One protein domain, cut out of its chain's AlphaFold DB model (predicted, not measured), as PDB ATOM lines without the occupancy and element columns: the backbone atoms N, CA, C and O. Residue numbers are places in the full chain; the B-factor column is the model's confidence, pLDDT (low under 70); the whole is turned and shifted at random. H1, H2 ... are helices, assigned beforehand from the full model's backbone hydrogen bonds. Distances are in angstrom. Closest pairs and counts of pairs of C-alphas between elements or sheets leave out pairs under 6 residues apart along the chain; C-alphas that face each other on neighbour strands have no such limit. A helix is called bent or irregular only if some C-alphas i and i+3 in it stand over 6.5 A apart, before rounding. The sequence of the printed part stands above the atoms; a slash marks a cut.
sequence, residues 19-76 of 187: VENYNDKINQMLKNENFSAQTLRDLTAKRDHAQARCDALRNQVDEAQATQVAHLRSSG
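What this domain is: This is residues 19 to 76 of the 187 residues of the protein "Phage major capsid protein" of Lactococcus lactis (UniProt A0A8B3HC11). The printed part is a helical hairpin with very unequal arms: a short helix, H1, folds back beside the first part of a long helix, H2, and the rest of H2 sticks out alone as a long arm. Residues 55 to 76, of which 55 to 74 belong to H2, stand free and make most of the length. There are 58 residues printed, with two named helices in the order H1, H2 and no named strand; the class is all helix. The whole is extended, with a radius of gyration of the C-alphas of 18.9 A, and spans 63 by 16 by 8 A.

Where its parts are: H1 covers residues 19 to 31 and measures 18.7 A from first to last C-alpha, beginning at C-alpha 19 at (180.287, 146.054, 244.524). H2 covers residues 37 to 74 and measures 55.5 A, from C-alpha 37 at (180.045, 162.795, 254.561) to C-alpha 74 at (198.285, 117.660, 228.006). Neither helix is bent.

How they stand to each other: H1 and H2 touch, with 14 pairs of C-alphas within 8 A. Their closest C-alphas are those of Val 19 and Arg 47, 5.4 A apart. H2 touches H1 with residues 40 to 51 alone. The two helices run opposite ways at a shallow tilt of 26 degrees and form a helical hairpin. In both H1 and H2 every O i to N i+4 pair is within hydrogen-bond range.

The domain as a whole: The two C-alphas farthest apart are those of Glu 33 and Gly 76, at 62.8 A. The link from H1 to H2, five residues, is tight, and residues 31 to 36 stand free. Without the stretches that stand free, the body has 30 residues and spans 24 by 16 by 7 A. The printed part has no cut. The mean pLDDT of the printed part is 84.9, and residue 33 and residues 72 to 76 are under 70.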
ATOM      1  N   VAL A  19     179.612 144.801 244.914       93.31
ATOM      2  CA  VAL A  19     180.287 146.054 244.524       93.31
ATOM      3  C   VAL A  19     179.301 146.995 243.837       93.31
ATOM      4  O   VAL A  19     179.225 148.168 244.208       93.31
ATOM      5  N   GLU A  20     178.508 146.476 242.899       92.75
ATOM      6  CA  GLU A  20     177.491 147.243 242.174       92.75
ATOM      7  C   GLU A  20     176.432 147.816 243.124       92.75
ATOM      8  O   GLU A  20     176.182 149.019 243.118       92.75
ATOM      9  N   ASN A  21     175.919 147.005 244.053       93.19
ATOM     10  CA  ASN A  21     174.936 147.442 245.048       93.19
ATOM     11  C   ASN A  21     175.465 148.586 245.939       93.19
ATOM     12  O   ASN A  21     174.745 149.546 246.234       93.19
ATOM     13  N   TYR A  22     176.731 148.523 246.372       92.25
ATOM     14  CA  TYR A  22     177.331 149.639 247.110       92.25
ATOM     15  C   TYR A  22     177.524 150.877 246.233       92.25
ATOM     16  O   TYR A  22     177.308 151.989 246.716       92.25
ATOM     17  N   ASN A  23     177.884 150.703 244.962       92.38
ATOM     18  CA  ASN A  23     178.018 151.806 244.017       92.38
ATOM     19  C   ASN A  23     176.671 152.509 243.776       92.38
ATOM     20  O   ASN A  23     176.594 153.737 243.817       92.38
ATOM     21  N   ASP A  24     175.586 151.746 243.644       93.69
ATOM     22  CA  ASP A  24     174.228 152.278 243.525       93.69
ATOM     23  C   ASP A  24     173.796 153.047 244.768       93.69
ATOM     24  O   ASP A  24     173.257 154.149 244.656       93.69
ATOM     25  N   LYS A  25     174.091 152.528 245.965       89.56
ATOM     26  CA  LYS A  25     173.830 153.242 247.226       89.56
ATOM     27  C   LYS A  25     174.606 154.551 247.319       89.56
ATOM     28  O   LYS A  25     174.054 155.547 247.782       89.56
ATOM     29  N   ILE A  26     175.862 154.570 246.868       89.50
ATOM     30  CA  ILE A  26     176.667 155.797 246.791       89.50
ATOM     31  C   ILE A  26     176.017 156.784 245.810       89.50
ATOM     32  O   ILE A  26     175.806 157.942 246.163       89.50
ATOM     33  N   ASN A  27     175.619 156.327 244.621       89.94
ATOM     34  CA  ASN A  27     174.965 157.161 243.610       89.94
ATOM     35  C   ASN A  27     173.612 157.718 244.081       89.94
ATOM     36  O   ASN A  27     173.288 158.869 243.797       89.94
ATOM     37  N   GLN A  28     172.822 156.928 244.811       88.69
ATOM     38  CA  GLN A  28     171.560 157.373 245.409       88.69
ATOM     39  C   GLN A  28     171.795 158.412 246.512       88.69
ATOM     40  O   GLN A  28     171.107 159.429 246.539       88.69
ATOM     41  N   MET A  29     172.795 158.201 247.373       84.25
ATOM     42  CA  MET A  29     173.195 159.168 248.403       84.25
ATOM     43  C   MET A  29     173.655 160.502 247.809       84.25
ATOM     44  O   MET A  29     173.312 161.551 248.341       84.25
ATOM     45  N   LEU A  30     174.405 160.476 246.704       84.00
ATOM     46  CA  LEU A  30     174.876 161.688 246.025       84.00
ATOM     47  C   LEU A  30     173.744 162.489 245.362       84.00
ATOM     48  O   LEU A  30     173.889 163.690 245.159       84.00
ATOM     49  N   LYS A  31     172.630 161.835 245.019       85.25
ATOM     50  CA  LYS A  31     171.442 162.477 244.433       85.25
ATOM     51  C   LYS A  31     170.491 163.064 245.477       85.25
ATOM     52  O   LYS A  31     169.607 163.827 245.105       85.25
ATOM     53  N   ASN A  32     170.624 162.680 246.745       81.06
ATOM     54  CA  ASN A  32     169.688 163.049 247.800       81.06
ATOM     55  C   ASN A  32     170.213 164.255 248.595       81.06
ATOM     56  O   ASN A  32     171.396 164.317 248.920       81.06
ATOM     57  N   GLU A  33     169.340 165.200 248.949       68.12
ATOM     58  CA  GLU A  33     169.738 166.447 249.632       68.12
ATOM     59  C   GLU A  33     170.240 166.208 251.070       68.12
ATOM     60  O   GLU A  33     170.998 167.007 251.618       68.12
ATOM     61  N   ASN A  34     169.889 165.062 251.667       70.69
ATOM     62  CA  ASN A  34     170.262 164.670 253.028       70.69
ATOM     63  C   ASN A  34     171.658 164.007 253.102       70.69
ATOM     64  O   ASN A  34     171.851 162.942 253.698       70.69
ATOM     65  N   PHE A  35     172.638 164.626 252.444       76.69
ATOM     66  CA  PHE A  35     174.004 164.125 252.316       76.69
ATOM     67  C   PHE A  35     174.743 164.093 253.663       76.69
ATOM     68  O   PHE A  35     174.855 165.102 254.358       76.69
ATOM     69  N   SER A  36     175.339 162.944 253.999       82.94
ATOM     70  CA  SER A  36     176.270 162.814 255.123       82.94
ATOM     71  C   SER A  36     177.634 162.339 254.634       82.94
ATOM     72  O   SER A  36     177.780 161.268 254.042       82.94
ATOM     73  N   ALA A  37     178.669 163.131 254.920       83.69
ATOM     74  CA  ALA A  37     180.045 162.795 254.561       83.69
ATOM     75  C   ALA A  37     180.544 161.524 255.271       83.69
ATOM     76  O   ALA A  37     181.404 160.820 254.746       83.69
ATOM     77  N   GLN A  38     180.008 161.218 256.458       86.38
ATOM     78  CA  GLN A  38     180.390 160.029 257.219       86.38
ATOM     79  C   GLN A  38     179.859 158.756 256.549       86.38
ATOM     80  O   GLN A  38     180.615 157.819 256.311       86.38
ATOM     81  N   THR A  39     178.583 158.752 256.154       84.00
ATOM     82  CA  THR A  39     177.961 157.584 255.516       84.00
ATOM     83  C   THR A  39     178.535 157.316 254.126       84.00
ATOM     84  O   THR A  39     178.672 156.155 253.743       84.00
ATOM     85  N   LEU A  40     178.948 158.356 253.389       87.75
ATOM     86  CA  LEU A  40     179.657 158.186 252.118       87.75
ATOM     87  C   LEU A  40     181.021 157.508 252.307       87.75
ATOM     88  O   LEU A  40     181.369 156.620 251.524       87.75
ATOM     89  N   ARG A  41     181.781 157.886 253.343       89.69
ATOM     90  CA  ARG A  41     183.059 157.229 253.665       89.69
ATOM     91  C   ARG A  41     182.854 155.763 254.027       89.69
ATOM     92  O   ARG A  41     183.560 154.914 253.491       89.69
ATOM     93  N   ASP A  42     181.853 155.461 254.850       92.06
ATOM     94  CA  ASP A  42     181.544 154.085 255.253       92.06
ATOM     95  C   ASP A  42     181.114 153.215 254.062       92.06
ATOM     96  O   ASP A  42     181.558 152.074 253.925       92.06
ATOM     97  N   LEU A  43     180.263 153.744 253.174       90.94
ATOM     98  CA  LEU A  43     179.846 153.045 251.955       90.94
ATOM     99  C   LEU A  43     181.011 152.845 250.983       90.94
ATOM    100  O   LEU A  43     181.130 151.775 250.388       90.94
ATOM    101  N   THR A  44     181.892 153.838 250.859       90.94
ATOM    102  CA  THR A  44     183.100 153.742 250.030       90.94
ATOM    103  C   THR A  44     184.049 152.669 250.559       90.94
ATOM    104  O   THR A  44     184.460 151.803 249.796       90.94
ATOM    105  N   ALA A  45     184.298 152.634 251.871       94.06
ATOM    106  CA  ALA A  45     185.131 151.604 252.489       94.06
ATOM    107  C   ALA A  45     184.547 150.189 252.308       94.06
ATOM    108  O   ALA A  45     185.278 149.239 252.022       94.06
ATOM    109  N   LYS A  46     183.218 150.038 252.423       92.44
ATOM    110  CA  LYS A  46     182.528 148.760 252.158       92.44
ATOM    111  C   LYS A  46     182.651 148.330 250.697       92.44
ATOM    112  O   LYS A  46     182.868 147.145 250.438       92.44
ATOM    113  N   ARG A  47     182.536 149.275 249.761       93.88
ATOM    114  CA  ARG A  47     182.742 149.036 248.328       93.88
ATOM    115  C   ARG A  47     184.175 148.603 248.041       93.88
ATOM    116  O   ARG A  47     184.354 147.585 247.384       93.88
ATOM    117  N   ASP A  48     185.171 149.296 248.584       93.06
ATOM    118  CA  ASP A  48     186.587 148.972 248.363       93.06
ATOM    119  C   ASP A  48     186.946 147.586 248.911       93.06
ATOM    120  O   ASP A  48     187.621 146.800 248.246       93.06
ATOM    121  N   HIS A  49     186.418 147.227 250.085       92.94
ATOM    122  CA  HIS A  49     186.573 145.880 250.633       92.94
ATOM    123  C   HIS A  49     185.912 144.809 249.745       92.94
ATOM    124  O   HIS A  49     186.484 143.743 249.511       92.94
ATOM    125  N   ALA A  50     184.699 145.068 249.246       90.62
ATOM    126  CA  ALA A  50     184.018 144.155 248.328       90.62
ATOM    127  C   ALA A  50     184.775 144.014 246.996       90.62
ATOM    128  O   ALA A  50     184.868 142.910 246.460       90.62
ATOM    129  N   GLN A  51     185.370 145.101 246.507       93.38
ATOM    130  CA  GLN A  51     186.143 145.120 245.273       93.38
ATOM    131  C   GLN A  51     187.447 144.335 245.411       93.38
ATOM    132  O   GLN A  51     187.712 143.470 244.584       93.38
ATOM    133  N   ALA A  52     188.174 144.503 246.518       93.56
ATOM    134  CA  ALA A  52     189.356 143.692 246.810       93.56
ATOM    135  C   ALA A  52     189.036 142.184 246.848       93.56
ATOM    136  O   ALA A  52     189.812 141.364 246.358       93.56
ATOM    137  N   ARG A  53     187.868 141.802 247.390       90.31
ATOM    138  CA  ARG A  53     187.397 140.407 247.359       90.31
ATOM    139  C   ARG A  53     187.083 139.939 245.934       90.31
ATOM    140  O   ARG A  53     187.421 138.808 245.595       90.31
ATOM    141  N   CYS A  54     186.440 140.777 245.123       92.62
ATOM    142  CA  CYS A  54     186.133 140.474 243.724       92.62
ATOM    143  C   CYS A  54     187.416 140.251 242.908       92.62
ATOM    144  O   CYS A  54     187.537 139.234 242.227       92.62
ATOM    145  N   ASP A  55     188.404 141.133 243.053       92.44
ATOM    146  CA  ASP A  55     189.688 141.039 242.352       92.44
ATOM    147  C   ASP A  55     190.477 139.790 242.777       92.44
ATOM    148  O   ASP A  55     191.034 139.081 241.936       92.44
ATOM    149  N   ALA A  56     190.466 139.454 244.071       92.56
ATOM    150  CA  ALA A  56     191.090 138.230 244.568       92.56
ATOM    151  C   ALA A  56     190.434 136.963 243.988       92.56
ATOM    152  O   ALA A  56     191.137 136.035 243.590       92.56
ATOM    153  N   LEU A  57     189.099 136.930 243.907       90.94
ATOM    154  CA  LEU A  57     188.362 135.811 243.310       90.94
ATOM    155  C   LEU A  57     188.595 135.718 241.801       90.94
ATOM    156  O   LEU A  57     188.753 134.616 241.284       90.94
ATOM    157  N   ARG A  58     188.681 136.858 241.107       91.50
ATOM    158  CA  ARG A  58     189.000 136.909 239.677       91.50
ATOM    159  C   ARG A  58     190.338 136.241 239.378       91.50
ATOM    160  O   ARG A  58     190.394 135.368 238.521       91.50
ATOM    161  N   ASN A  59     191.377 136.588 240.135       91.31
ATOM    162  CA  ASN A  59     192.701 135.988 239.965       91.31
ATOM    163  C   ASN A  59     192.662 134.466 240.165       91.31
ATOM    164  O   ASN A  59     193.234 133.724 239.372       91.31
ATOM    165  N   GLN A  60     191.930 133.986 241.175       89.31
ATOM    166  CA  GLN A  60     191.777 132.547 241.401       89.31
ATOM    167  C   GLN A  60     191.022 131.849 240.258       89.31
ATOM    168  O   GLN A  60     191.346 130.710 239.915       89.31
ATOM    169  N   VAL A  61     190.016 132.504 239.665       88.94
ATOM    170  CA  VAL A  61     189.271 131.965 238.516       88.94
ATOM    171  C   VAL A  61     190.186 131.880 237.300       88.94
ATOM    172  O   VAL A  61     190.230 130.832 236.657       88.94
ATOM    173  N   ASP A  62     190.956 132.931 237.024       87.25
ATOM    174  CA  ASP A  62     191.893 132.985 235.899       87.25
ATOM    175  C   ASP A  62     192.985 131.901 236.030       87.25
ATOM    176  O   ASP A  62     193.270 131.175 235.072       87.25
ATOM    177  N   GLU A  63     193.534 131.702 237.232       86.38
ATOM    178  CA  GLU A  63     194.494 130.627 237.528       86.38
ATOM    179  C   GLU A  63     193.878 129.228 237.351       86.38
ATOM    180  O   GLU A  63     194.476 128.339 236.729       86.38
ATOM    181  N   ALA A  64     192.659 129.019 237.856       83.94
ATOM    182  CA  ALA A  64     191.958 127.743 237.733       83.94
ATOM    183  C   ALA A  64     191.613 127.412 236.268       83.94
ATOM    184  O   ALA A  64     191.769 126.262 235.841       83.94
ATOM    185  N   GLN A  65     191.207 128.410 235.476       83.50
ATOM    186  CA  GLN A  65     190.971 128.262 234.037       83.50
ATOM    187  C   GLN A  65     192.263 127.939 233.283       83.50
ATOM    188  O   GLN A  65     192.286 127.000 232.482       83.50
ATOM    189  N   ALA A  66     193.354 128.656 233.566       82.06
ATOM    190  CA  ALA A  66     194.652 128.406 232.942       82.06
ATOM    191  C   ALA A  66     195.142 126.973 233.207       82.06
ATOM    192  O   ALA A  66     195.617 126.290 232.294       82.06
ATOM    193  N   THR A  67     194.949 126.483 234.432       80.94
ATOM    194  CA  THR A  67     195.305 125.111 234.816       80.94
ATOM    195  C   THR A  67     194.450 124.083 234.070       80.94
ATOM    196  O   THR A  67     194.974 123.093 233.558       80.94
ATOM    197  N   GLN A  68     193.144 124.326 233.925       75.31
ATOM    198  CA  GLN A  68     192.249 123.442 233.176       75.31
ATOM    199  C   GLN A  68     192.610 123.381 231.682       75.31
ATOM    200  O   GLN A  68     192.673 122.292 231.111       75.31
ATOM    201  N   VAL A  69     192.921 124.520 231.056       75.25
ATOM    202  CA  VAL A  69     193.371 124.575 229.654       75.25
ATOM    203  C   VAL A  69     194.713 123.858 229.468       75.25
ATOM    204  O   VAL A  69     194.891 123.137 228.484       75.25
ATOM    205  N   ALA A  70     195.648 123.999 230.410       74.38
ATOM    206  CA  ALA A  70     196.917 123.271 230.380       74.38
ATOM    207  C   ALA A  70     196.711 121.749 230.496       74.38
ATOM    208  O   ALA A  70     197.317 120.987 229.740       74.38
ATOM    209  N   HIS A  71     195.804 121.308 231.373       72.69
ATOM    210  CA  HIS A  71     195.422 119.900 231.486       72.69
ATOM    211  C   HIS A  71     194.803 119.366 230.185       72.69
ATOM    212  O   HIS A  71     195.214 118.301 229.727       72.69
ATOM    213  N   LEU A  72     193.896 120.118 229.549       65.94
ATOM    214  CA  LEU A  72     193.275 119.749 228.266       65.94
ATOM    215  C   LEU A  72     194.290 119.650 227.115       65.94
ATOM    216  O   LEU A  72     194.213 118.743 226.288       65.94
ATOM    217  N   ARG A  73     195.286 120.544 227.079       62.06
ATOM    218  CA  ARG A  73     196.407 120.452 226.126       62.06
ATOM    219  C   ARG A  73     197.265 119.207 226.375       62.06
ATOM    220  O   ARG A  73     197.696 118.574 225.419       62.06
ATOM    221  N   SER A  74     197.494 118.844 227.639       61.25
ATOM    222  CA  SER A  74     198.285 117.660 228.006       61.25
ATOM    223  C   SER A  74     197.570 116.330 227.731       61.25
ATOM    224  O   SER A  74     198.228 115.329 227.462       61.25
ATOM    225  N   SER A  75     196.233 116.311 227.765       60.56
ATOM    226  CA  SER A  75     195.423 115.106 227.555       60.56
ATOM    227  C   SER A  75     195.148 114.790 226.080       60.56
ATOM    228  O   SER A  75     194.456 113.817 225.789       60.56
ATOM    229  N   GLY A  76     195.661 115.595 225.138       55.97
ATOM    230  CA  GLY A  76     195.496 115.379 223.694       55.97
ATOM    231  C   GLY A  76     194.055 115.521 223.181       55.97
ATOM    232  O   GLY A  76     193.807 115.302 221.999       55.97
TER     233      GLY A  76